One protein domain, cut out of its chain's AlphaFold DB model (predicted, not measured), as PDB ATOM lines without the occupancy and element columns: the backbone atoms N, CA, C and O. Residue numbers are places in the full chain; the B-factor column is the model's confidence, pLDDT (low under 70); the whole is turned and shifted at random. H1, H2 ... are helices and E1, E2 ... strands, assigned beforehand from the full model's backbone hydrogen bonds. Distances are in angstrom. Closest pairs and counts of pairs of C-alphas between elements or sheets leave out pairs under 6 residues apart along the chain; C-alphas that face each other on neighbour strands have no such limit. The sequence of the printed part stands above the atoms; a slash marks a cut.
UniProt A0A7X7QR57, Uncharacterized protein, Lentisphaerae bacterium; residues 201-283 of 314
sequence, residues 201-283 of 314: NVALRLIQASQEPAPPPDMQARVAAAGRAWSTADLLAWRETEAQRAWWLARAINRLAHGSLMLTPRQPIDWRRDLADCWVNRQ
ATOM      1  N   ASN A 201      56.435 -34.157 -48.890       86.62
ATOM      2  CA  ASN A 201      55.122 -34.341 -48.271       86.62
ATOM      3  C   ASN A 201      54.245 -33.083 -48.438       86.62
ATOM      4  O   ASN A 201      54.548 -32.009 -47.911       86.62
ATOM      5  N   VAL A 202      53.139 -33.231 -49.171       91.31
ATOM      6  CA  VAL A 202      52.237 -32.123 -49.524       91.31
ATOM      7  C   VAL A 202      51.602 -31.474 -48.287       91.31
ATOM      8  O   VAL A 202      51.534 -30.245 -48.228       91.31
ATOM      9  N   ALA A 203      51.193 -32.264 -47.286       91.44
ATOM     10  CA  ALA A 203      50.613 -31.743 -46.047       91.44
ATOM     11  C   ALA A 203      51.634 -30.912 -45.266       91.44
ATOM     12  O   ALA A 203      51.365 -29.759 -44.938       91.44
ATOM     13  N   LEU A 204      52.831 -31.461 -45.031       88.94
ATOM     14  CA  LEU A 204      53.886 -30.771 -44.284       88.94
ATOM     15  C   LEU A 204      54.271 -29.446 -44.940       88.94
ATOM     16  O   LEU A 204      54.393 -28.444 -44.242       88.94
ATOM     17  N   ARG A 205      54.392 -29.400 -46.272       88.00
ATOM     18  CA  ARG A 205      54.683 -28.149 -46.991       88.00
ATOM     19  C   ARG A 205      53.606 -27.087 -46.809       88.00
ATOM     20  O   ARG A 205      53.936 -25.904 -46.690       88.00
ATOM     21  N   LEU A 206      52.336 -27.494 -46.834       91.38
ATOM     22  CA  LEU A 206      51.212 -26.589 -46.617       91.38
ATOM     23  C   LEU A 206      51.212 -26.070 -45.173       91.38
ATOM     24  O   LEU A 206      51.120 -24.864 -44.956       91.38
ATOM     25  N   ILE A 207      51.386 -26.958 -44.194       91.38
ATOM     26  CA  ILE A 207      51.408 -26.585 -42.775       91.38
ATOM     27  C   ILE A 207      52.587 -25.654 -42.484       91.38
ATOM     28  O   ILE A 207      52.402 -24.613 -41.861       91.38
ATOM     29  N   GLN A 208      53.774 -25.950 -43.013       87.62
ATOM     30  CA  GLN A 208      54.940 -25.075 -42.888       87.62
ATOM     31  C   GLN A 208      54.692 -23.680 -43.446       87.62
ATOM     32  O   GLN A 208      55.025 -22.713 -42.769       87.62
ATOM     33  N   ALA A 209      54.103 -23.583 -44.644       88.62
ATOM     34  CA  ALA A 209      53.752 -22.299 -45.248       88.62
ATOM     35  C   ALA A 209      52.809 -21.492 -44.348       88.62
ATOM     36  O   ALA A 209      52.946 -20.280 -44.250       88.62
ATOM     37  N   SER A 210      51.879 -22.166 -43.659       87.88
ATOM     38  CA  SER A 210      50.921 -21.521 -42.750       87.88
ATOM     39  C   SER A 210      51.561 -20.999 -41.465       87.88
ATOM     40  O   SER A 210      50.911 -20.307 -40.685       87.88
ATOM     41  N   GLN A 211      52.827 -21.359 -41.252       86.81
ATOM     42  CA  GLN A 211      53.639 -21.002 -40.102       86.81
ATOM     43  C   GLN A 211      54.820 -20.094 -40.482       86.81
ATOM     44  O   GLN A 211      55.766 -19.958 -39.708       86.81
ATOM     45  N   GLU A 212      54.831 -19.528 -41.690       82.50
ATOM     46  CA  GLU A 212      55.813 -18.520 -42.087       82.50
ATOM     47  C   GLU A 212      55.293 -17.118 -41.701       82.50
ATOM     48  O   GLU A 212      54.105 -16.845 -41.880       82.50
ATOM     49  N   PRO A 213      56.141 -16.205 -41.180       76.50
ATOM     50  CA  PRO A 213      55.713 -14.849 -40.806       76.50
ATOM     51  C   PRO A 213      55.148 -14.030 -41.973       76.50
ATOM     52  O   PRO A 213      54.356 -13.113 -41.767       76.50
ATOM     53  N   ALA A 214      55.575 -14.350 -43.194       80.19
ATOM     54  CA  ALA A 214      55.064 -13.783 -44.429       80.19
ATOM     55  C   ALA A 214      54.658 -14.924 -45.375       80.19
ATOM     56  O   ALA A 214      55.328 -15.961 -45.379       80.19
ATOM     57  N   PRO A 215      53.604 -14.754 -46.194       78.88
ATOM     58  CA  PRO A 215      53.207 -15.761 -47.170       78.88
ATOM     59  C   PRO A 215      54.353 -16.095 -48.139       78.88
ATOM     60  O   PRO A 215      54.906 -15.176 -48.756       78.88
ATOM     61  N   PRO A 216      54.702 -17.381 -48.330       84.06
ATOM     62  CA  PRO A 216      55.751 -17.751 -49.268       84.06
ATOM     63  C   PRO A 216      55.340 -17.437 -50.717       84.06
ATOM     64  O   PRO A 216      54.160 -17.546 -51.063       84.06
ATOM     65  N   PRO A 217      56.295 -17.129 -51.614       85.75
ATOM     66  CA  PRO A 217      55.991 -16.804 -53.010       85.75
ATOM     67  C   PRO A 217      55.306 -17.961 -53.761       85.75
ATOM     68  O   PRO A 217      54.538 -17.727 -54.689       85.75
ATOM     69  N   ASP A 218      55.531 -19.211 -53.343       88.44
ATOM     70  CA  ASP A 218      54.896 -20.407 -53.904       88.44
ATOM     71  C   ASP A 218      53.618 -20.838 -53.155       88.44
ATOM     72  O   ASP A 218      53.118 -21.941 -53.388       88.44
ATOM     73  N   MET A 219      53.049 -19.993 -52.281       89.62
ATOM     74  CA  MET A 219      51.861 -20.311 -51.470       89.62
ATOM     75  C   MET A 219      50.707 -20.881 -52.307       89.62
ATOM     76  O   MET A 219      50.178 -21.945 -51.989       89.62
ATOM     77  N   GLN A 220      50.343 -20.213 -53.408       90.56
ATOM     78  CA  GLN A 220      49.252 -20.666 -54.280       90.56
ATOM     79  C   GLN A 220      49.538 -22.046 -54.888       90.56
ATOM     80  O   GLN A 220      48.639 -22.880 -54.999       90.56
ATOM     81  N   ALA A 221      50.800 -22.322 -55.233       91.12
ATOM     82  CA  ALA A 221      51.209 -23.621 -55.752       91.12
ATOM     83  C   ALA A 221      51.102 -24.720 -54.681       91.12
ATOM     84  O   ALA A 221      50.668 -25.828 -55.003       91.12
ATOM     85  N   ARG A 222      51.431 -24.414 -53.415       91.75
ATOM     86  CA  ARG A 222      51.279 -25.342 -52.277       91.75
ATOM     87  C   ARG A 222      49.806 -25.659 -51.995       91.75
ATOM     88  O   ARG A 222      49.460 -26.832 -51.880       91.75
ATOM     89  N   VAL A 223      48.929 -24.650 -51.978       92.31
ATOM     90  CA  VAL A 223      47.471 -24.839 -51.819       92.31
ATOM     91  C   VAL A 223      46.900 -25.682 -52.964       92.31
ATOM     92  O   VAL A 223      46.187 -26.658 -52.729       92.31
ATOM     93  N   ALA A 224      47.261 -25.372 -54.212       92.25
ATOM     94  CA  ALA A 224      46.797 -26.134 -55.368       92.25
ATOM     95  C   ALA A 224      47.328 -27.581 -55.373       92.25
ATOM     96  O   ALA A 224      46.635 -28.494 -55.820       92.25
ATOM     97  N   ALA A 225      48.552 -27.812 -54.880       93.06
ATOM     98  CA  ALA A 225      49.096 -29.156 -54.708       93.06
ATOM     99  C   ALA A 225      48.310 -29.956 -53.660       93.06
ATOM    100  O   ALA A 225      47.994 -31.113 -53.921       93.06
ATOM    101  N   ALA A 226      47.933 -29.340 -52.534       94.12
ATOM    102  CA  ALA A 226      47.080 -29.971 -51.528       94.12
ATOM    103  C   ALA A 226      45.698 -30.337 -52.085       94.12
ATOM    104  O   ALA A 226      45.226 -31.446 -51.853       94.12
ATOM    105  N   GLY A 227      45.094 -29.465 -52.900       94.19
ATOM    106  CA  GLY A 227      43.834 -29.772 -53.577       94.19
ATOM    107  C   GLY A 227      43.940 -30.971 -54.523       94.19
ATOM    108  O   GLY A 227      43.138 -31.896 -54.444       94.19
ATOM    109  N   ARG A 228      44.986 -31.025 -55.358       94.31
ATOM    110  CA  ARG A 228      45.252 -32.185 -56.235       94.31
ATOM    111  C   ARG A 228      45.556 -33.472 -55.475       94.31
ATOM    112  O   ARG A 228      45.238 -34.552 -55.960       94.31
ATOM    113  N   ALA A 229      46.175 -33.355 -54.304       94.44
ATOM    114  CA  ALA A 229      46.544 -34.484 -53.465       94.44
ATOM    115  C   ALA A 229      45.429 -34.923 -52.500       94.44
ATOM    116  O   ALA A 229      45.627 -35.878 -51.763       94.44
ATOM    117  N   TRP A 230      44.263 -34.265 -52.480       94.81
ATOM    118  CA  TRP A 230      43.242 -34.474 -51.442       94.81
ATOM    119  C   TRP A 230      42.805 -35.929 -51.251       94.81
ATOM    120  O   TRP A 230      42.543 -36.344 -50.123       94.81
ATOM    121  N   SER A 231      42.757 -36.700 -52.338       92.44
ATOM    122  CA  SER A 231      42.365 -38.116 -52.341       92.44
ATOM    123  C   SER A 231      43.552 -39.083 -52.443       92.44
ATOM    124  O   SER A 231      43.343 -40.278 -52.637       92.44
ATOM    125  N   THR A 232      44.795 -38.599 -52.371       93.50
ATOM    126  CA  THR A 232      45.978 -39.469 -52.400       93.50
ATOM    127  C   THR A 232      46.232 -40.082 -51.027       93.50
ATOM    128  O   THR A 232      45.824 -39.534 -50.002       93.50
ATOM    129  N   ALA A 233      46.949 -41.210 -50.999       90.31
ATOM    130  CA  ALA A 233      47.310 -41.899 -49.759       90.31
ATOM    131  C   ALA A 233      48.005 -40.968 -48.748       90.31
ATOM    132  O   ALA A 233      47.729 -41.045 -47.553       90.31
ATOM    133  N   ASP A 234      48.837 -40.044 -49.234       87.00
ATOM    134  CA  ASP A 234      49.554 -39.082 -48.398       87.00
ATOM    135  C   ASP A 234      48.605 -38.174 -47.609       87.00
ATOM    136  O   ASP A 234      48.767 -38.044 -46.397       87.00
ATOM    137  N   LEU A 235      47.613 -37.544 -48.255       92.88
ATOM    138  CA  LEU A 235      46.672 -36.690 -47.521       92.88
ATOM    139  C   LEU A 235      45.630 -37.494 -46.757       92.88
ATOM    140  O   LEU A 235      45.241 -37.058 -45.678       92.88
ATOM    141  N   LEU A 236      45.222 -38.668 -47.241       94.06
ATOM    142  CA  LEU A 236      44.362 -39.566 -46.466       94.06
ATOM    143  C   LEU A 236      45.019 -39.942 -45.132       94.06
ATOM    144  O   LEU A 236      44.370 -39.861 -44.091       94.06
ATOM    145  N   ALA A 237      46.324 -40.236 -45.132       92.44
ATOM    146  CA  ALA A 237      47.065 -40.503 -43.902       92.44
ATOM    147  C   ALA A 237      47.005 -39.314 -42.927       92.44
ATOM    148  O   ALA A 237      46.769 -39.495 -41.740       92.44
ATOM    149  N   TRP A 238      47.152 -38.079 -43.411       93.88
ATOM    150  CA  TRP A 238      47.054 -36.890 -42.554       93.88
ATOM    151  C   TRP A 238      45.638 -36.608 -42.057       93.88
ATOM    152  O   TRP A 238      45.461 -36.166 -40.927       93.88
ATOM    153  N   ARG A 239      44.633 -36.842 -42.898       94.62
ATOM    154  CA  ARG A 239      43.229 -36.545 -42.610       94.62
ATOM    155  C   ARG A 239      42.586 -37.543 -41.657       94.62
ATOM    156  O   ARG A 239      41.646 -37.166 -40.967       94.62
ATOM    157  N   GLU A 240      43.022 -38.802 -41.676       94.00
ATOM    158  CA  GLU A 240      42.232 -39.904 -41.117       94.00
ATOM    159  C   GLU A 240      42.976 -40.729 -40.064       94.00
ATOM    160  O   GLU A 240      42.321 -41.435 -39.308       94.00
ATOM    161  N   THR A 241      44.308 -40.699 -39.950       91.94
ATOM    162  CA  THR A 241      44.979 -41.609 -38.996       91.94
ATOM    163  C   THR A 241      45.021 -41.068 -37.574       91.94
ATOM    164  O   THR A 241      44.772 -41.829 -36.645       91.94
ATOM    165  N   GLU A 242      45.326 -39.780 -37.416       94.81
ATOM    166  CA  GLU A 242      45.574 -39.120 -36.127       94.81
ATOM    167  C   GLU A 242      44.921 -37.737 -36.115       94.81
ATOM    168  O   GLU A 242      45.098 -36.947 -37.053       94.81
ATOM    169  N   ALA A 243      44.211 -37.411 -35.036       96.75
ATOM    170  CA  ALA A 243      43.456 -36.163 -34.950       96.75
ATOM    171  C   ALA A 243      44.370 -34.933 -34.990       96.75
ATOM    172  O   ALA A 243      44.022 -33.915 -35.584       96.75
ATOM    173  N   GLN A 244      45.574 -35.036 -34.417       95.56
ATOM    174  CA  GLN A 244      46.553 -33.952 -34.423       95.56
ATOM    175  C   GLN A 244      47.004 -33.584 -35.843       95.56
ATOM    176  O   GLN A 244      47.110 -32.402 -36.172       95.56
ATOM    177  N   ARG A 245      47.239 -34.580 -36.711       95.44
ATOM    178  CA  ARG A 245      47.609 -34.353 -38.119       95.44
ATOM    179  C   ARG A 245      46.478 -33.680 -38.881       95.44
ATOM    180  O   ARG A 245      46.710 -32.695 -39.584       95.44
ATOM    181  N   ALA A 246      45.261 -34.182 -38.701       96.81
ATOM    182  CA  ALA A 246      44.081 -33.635 -39.347       96.81
ATOM    183  C   ALA A 246      43.834 -32.187 -38.901       96.81
ATOM    184  O   ALA A 246      43.572 -31.325 -39.740       96.81
ATOM    185  N   TRP A 247      43.995 -31.898 -37.605       96.19
ATOM    186  CA  TRP A 247      43.887 -30.548 -37.056       96.19
ATOM    187  C   TRP A 247      44.921 -29.592 -37.668       96.19
ATOM    188  O   TRP A 247      44.545 -28.528 -38.161       96.19
ATOM    189  N   TRP A 248      46.202 -29.981 -37.726       94.56
ATOM    190  CA  TRP A 248      47.234 -29.160 -38.373       94.56
ATOM    191  C   TRP A 248      46.910 -28.864 -39.839       94.56
ATOM    192  O   TRP A 248      47.078 -27.731 -40.294       94.56
ATOM    193  N   LEU A 249      46.428 -29.868 -40.575       95.38
ATOM    194  CA  LEU A 249      46.047 -29.719 -41.976       95.38
ATOM    195  C   LEU A 249      44.865 -28.749 -42.146       95.38
ATOM    196  O   LEU A 249      44.954 -27.833 -42.963       95.38
ATOM    197  N   ALA A 250      43.792 -28.915 -41.368       94.44
ATOM    198  CA  ALA A 250      42.613 -28.047 -41.410       94.44
ATOM    199  C   ALA A 250      42.978 -26.586 -41.102       94.44
ATOM    200  O   ALA A 250      42.663 -25.677 -41.875       94.44
ATOM    201  N   ARG A 251      43.758 -26.372 -40.036       91.75
ATOM    202  CA  ARG A 251      44.251 -25.050 -39.638       91.75
ATOM    203  C   ARG A 251      45.102 -24.393 -40.728       91.75
ATOM    204  O   ARG A 251      44.969 -23.195 -40.987       91.75
ATOM    205  N   ALA A 252      45.946 -25.166 -41.413       92.56
ATOM    206  CA  ALA A 252      46.756 -24.666 -42.521       92.56
ATOM    207  C   ALA A 252      45.901 -24.239 -43.729       92.56
ATOM    208  O   ALA A 252      46.168 -23.195 -44.329       92.56
ATOM    209  N   ILE A 253      44.851 -25.002 -44.058       92.69
ATOM    210  CA  ILE A 253      43.895 -24.656 -45.124       92.69
ATOM    211  C   ILE A 253      43.137 -23.367 -44.769       92.69
ATOM    212  O   ILE A 253      43.019 -22.473 -45.612       92.69
ATOM    213  N   ASN A 254      42.680 -23.223 -43.522       90.19
ATOM    214  CA  ASN A 254      42.013 -22.007 -43.050       90.19
ATOM    215  C   ASN A 254      42.918 -20.772 -43.161       90.19
ATOM    216  O   ASN A 254      42.493 -19.747 -43.696       90.19
ATOM    217  N   ARG A 255      44.179 -20.878 -42.726       87.94
ATOM    218  CA  ARG A 255      45.135 -19.757 -42.725       87.94
ATOM    219  C   ARG A 255      45.583 -19.317 -44.116       87.94
ATOM    220  O   ARG A 255      45.679 -18.121 -44.363       87.94
ATOM    221  N   LEU A 256      45.888 -20.262 -45.006       88.88
ATOM    222  CA  LEU A 256      46.505 -19.949 -46.304       88.88
ATOM    223  C   LEU A 256      45.513 -19.817 -47.449       88.88
ATOM    224  O   LEU A 256      45.771 -19.101 -48.414       88.88
ATOM    225  N   ALA A 257      44.416 -20.563 -47.382       83.06
ATOM    226  CA  ALA A 257      43.466 -20.669 -48.477       83.06
ATOM    227  C   ALA A 257      42.097 -20.078 -48.118       83.06
ATOM    228  O   ALA A 257      41.140 -20.244 -48.874       83.06
ATOM    229  N   HIS A 258      41.995 -19.413 -46.961       84.62
ATOM    230  CA  HIS A 258      40.749 -18.867 -46.416       84.62
ATOM    231  C   HIS A 258      39.625 -19.916 -46.382       84.62
ATOM    232  O   HIS A 258      38.462 -19.622 -46.649       84.62
ATOM    233  N   GLY A 259      39.993 -21.173 -46.110       83.31
ATOM    234  CA  GLY A 259      39.063 -22.297 -46.075       83.31
ATOM    235  C   GLY A 259      38.634 -22.831 -47.445       83.31
ATOM    236  O   GLY A 259      37.715 -23.645 -47.502       83.31
ATOM    237  N   SER A 260      39.264 -22.407 -48.542       86.44
ATOM    238  CA  SER A 260      38.949 -22.869 -49.895       86.44
ATOM    239  C   SER A 260      40.009 -23.816 -50.441       86.44
ATOM    240  O   SER A 260      41.191 -23.493 -50.457       86.44
ATOM    241  N   LEU A 261      39.596 -24.978 -50.941       90.06
ATOM    242  CA  LEU A 261      40.498 -25.932 -51.581       90.06
ATOM    243  C   LEU A 261      39.917 -26.357 -52.928       90.06
ATOM    244  O   LEU A 261      38.727 -26.630 -53.040       90.06
ATOM    245  N   MET A 262      40.757 -26.401 -53.961       89.25
ATOM    246  CA  MET A 262      40.328 -26.642 -55.339       89.25
ATOM    247  C   MET A 262      41.083 -27.839 -55.919       89.25
ATOM    248  O   MET A 262      42.314 -27.828 -55.958       89.25
ATOM    249  N   LEU A 263      40.361 -28.850 -56.411       89.69
ATOM    250  CA  LEU A 263      40.953 -29.983 -57.133       89.69
ATOM    251  C   LEU A 263      41.466 -29.525 -58.504       89.69
ATOM    252  O   LEU A 263      42.583 -29.829 -58.922       89.69
ATOM    253  N   THR A 264      40.635 -28.738 -59.182       86.44
ATOM    254  CA  THR A 264      40.942 -28.016 -60.420       86.44
ATOM    255  C   THR A 264      40.398 -26.590 -60.294       86.44
ATOM    256  O   THR A 264      39.556 -26.352 -59.427       86.44
ATOM    257  N   PRO A 265      40.783 -25.627 -61.157       82.38
ATOM    258  CA  PRO A 265      40.298 -24.243 -61.060       82.38
ATOM    259  C   PRO A 265      38.769 -24.068 -61.058       82.38
ATOM    260  O   PRO A 265      38.283 -22.999 -60.704       82.38
ATOM    261  N   ARG A 266      38.000 -25.089 -61.460       85.62
ATOM    262  CA  ARG A 266      36.526 -25.074 -61.491       85.62
ATOM    263  C   ARG A 266      35.877 -26.100 -60.564       85.62
ATOM    264  O   ARG A 266      34.655 -26.202 -60.551       85.62
ATOM    265  N   GLN A 267      36.668 -26.867 -59.820       88.31
ATOM    266  CA  GLN A 267      36.172 -27.950 -58.982       88.31
ATOM    267  C   GLN A 267      36.612 -27.736 -57.533       88.31
ATOM    268  O   GLN A 267      37.741 -28.095 -57.185       88.31
ATOM    269  N   PRO A 268      35.748 -27.135 -56.700       90.25
ATOM    270  CA  PRO A 268      36.014 -26.999 -55.279       90.25
ATOM    271  C   PRO A 268      35.924 -28.351 -54.561       90.25
ATOM    272  O   PRO A 268      35.224 -29.262 -55.008       90.25
ATOM    273  N   ILE A 269      36.638 -28.464 -53.446       91.25
ATOM    274  CA  ILE A 269      36.654 -29.626 -52.560       91.25
ATOM    275  C   ILE A 269      35.958 -29.235 -51.261       91.25
ATOM    276  O   ILE A 269      36.415 -28.335 -50.558       91.25
ATOM    277  N   ASP A 270      34.896 -29.958 -50.909       91.50
ATOM    278  CA  ASP A 270      34.186 -29.795 -49.635       91.50
ATOM    279  C   ASP A 270      34.941 -30.500 -48.493       91.50
ATOM    280  O   ASP A 270      34.472 -31.450 -47.869       91.50
ATOM    281  N   TRP A 271      36.173 -30.049 -48.253       93.62
ATOM    282  CA  TRP A 271      37.102 -30.679 -47.317       93.62
ATOM    283  C   TRP A 271      36.585 -30.660 -45.873       93.62
ATOM    284  O   TRP A 271      36.897 -31.562 -45.097       93.62
ATOM    285  N   ARG A 272      35.775 -29.652 -45.518       94.19
ATOM    286  CA  ARG A 272      35.134 -29.552 -44.203       94.19
ATOM    287  C   ARG A 272      34.140 -30.672 -43.994       94.19
ATOM    288  O   ARG A 272      34.166 -31.322 -42.954       94.19
ATOM    289  N   ARG A 273      33.282 -30.914 -44.990       93.12
ATOM    290  CA  ARG A 273      32.344 -32.030 -44.955       93.12
ATOM    291  C   ARG A 273      33.077 -33.363 -44.907       93.12
ATOM    292  O   ARG A 273      32.705 -34.196 -44.094       93.12
ATOM    293  N   ASP A 274      34.124 -33.541 -45.709       93.81
ATOM    294  CA  ASP A 274      34.907 -34.783 -45.712       93.81
ATOM    295  C   ASP A 274      35.509 -35.082 -44.327       93.81
ATOM    296  O   ASP A 274      35.431 -36.210 -43.838       93.81
ATOM    297  N   LEU A 275      36.085 -34.069 -43.664       96.06
ATOM    298  CA  LEU A 275      36.622 -34.215 -42.309       96.06
ATOM    299  C   LEU A 275      35.513 -34.398 -41.266       96.06
ATOM    300  O   LEU A 275      35.664 -35.245 -40.389       96.06
ATOM    301  N   ALA A 276      34.394 -33.676 -41.368       95.81
ATOM    302  CA  ALA A 276      33.248 -33.870 -40.483       95.81
ATOM    303  C   ALA A 276      32.717 -35.307 -40.589       95.81
ATOM    304  O   ALA A 276      32.624 -35.997 -39.577       95.81
ATOM    305  N   ASP A 277      32.449 -35.785 -41.805       94.25
ATOM    306  CA  ASP A 277      31.946 -37.133 -42.068       94.25
ATOM    307  C   ASP A 277      32.945 -38.195 -41.567       94.25
ATOM    308  O   ASP A 277      32.536 -39.195 -40.978       94.25
ATOM    309  N   CYS A 278      34.256 -37.985 -41.719       95.00
ATOM    310  CA  CYS A 278      35.262 -38.906 -41.186       95.00
ATOM    311  C   CYS A 278      35.275 -38.933 -39.647       95.00
ATOM    312  O   CYS A 278      35.175 -39.996 -39.027       95.00
ATOM    313  N   TRP A 279      35.400 -37.768 -39.013       97.44
ATOM    314  CA  TRP A 279      35.684 -37.679 -37.583       97.44
ATOM    315  C   TRP A 279      34.439 -37.835 -36.720       97.44
ATOM    316  O   TRP A 279      34.503 -38.530 -35.711       97.44
ATOM    317  N   VAL A 280      33.284 -37.309 -37.127       97.06
ATOM    318  CA  VAL A 280      32.020 -37.539 -36.409       97.06
ATOM    319  C   VAL A 280      31.697 -39.034 -36.354       97.06
ATOM    320  O   VAL A 280      31.431 -39.562 -35.275       97.06
ATOM    321  N   ASN A 281      31.797 -39.743 -37.484       95.62
ATOM    322  CA  ASN A 281      31.449 -41.167 -37.555       95.62
ATOM    323  C   ASN A 281      32.417 -42.079 -36.781       95.62
ATOM    324  O   ASN A 281      32.074 -43.215 -36.458       95.62
ATOM    325  N   ARG A 282      33.624 -41.596 -36.459       95.81
ATOM    326  CA  ARG A 282      34.603 -42.317 -35.628       95.81
ATOM    327  C   ARG A 282      34.387 -42.136 -34.129       95.81
ATOM    328  O   ARG A 282      35.020 -42.852 -33.347       95.81
ATOM    329  N   GLN A 283      33.545 -41.189 -33.716       97.81
ATOM    330  CA  GLN A 283      33.306 -40.938 -32.303       97.81
ATOM    331  C   GLN A 283      32.629 -42.151 -31.654       97.81
ATOM    332  O   GLN A 283      31.609 -42.653 -32.124       97.81
TER     333      GLN A 283
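AT A GLANCE: This is residues 201 to 283 of the 314 residues of an uncharacterized protein of Lentisphaerae bacterium (UniProt A0A7X7QR57). This is a small cluster of crossed helices: H4, in the middle, crosses H1 of the H1-H2 hairpin, H3 packs across residues 245 to 249 of H4, and H5 lies farthest out. The 83 printed residues run H1, H2, H3, H4, E1, H5, mostly helix. The whole is compact, with radius of gyration of the C-alphas 12.1 A and spans of 38 by 28 by 21 A.

HOW THE PARTS SIT: Start at H1, residues 202 to 209; it forms a helical hairpin with H2, residues 219 to 228, at a shallow tilt of 24 degrees, closest at the C-alphas of Leu 206 and Arg 222, 5.8 A. Next comes H3, residues 233 to 240. H4, residues 243 to 257, touches H1 at a steep tilt of 60 degrees, closest at C-alphas 207 and 252, 5.0 A. E1, residues 262 to 264, pairs with no named strand; its C-alpha 263 is 4.6 A from C-alpha 227 of H2, their closest. H5, residues 271 to 282, only just touches H3, with 3 pairs of C-alphas within 8 A. Every O i to N i+4 pair is within hydrogen-bond range in H1 to H4, and 7 of 8 in H5.

IN THESE COORDINATES: Find C-alpha 202 at (52.237, -32.123, -49.524); H4 spans 20.6 A, and H5 16.7 A to C-alpha 282 at (34.603, -42.317, -35.628).

THE WHOLE: The printed part has no cut and no long link; no printed residue is under 70 in pLDDT.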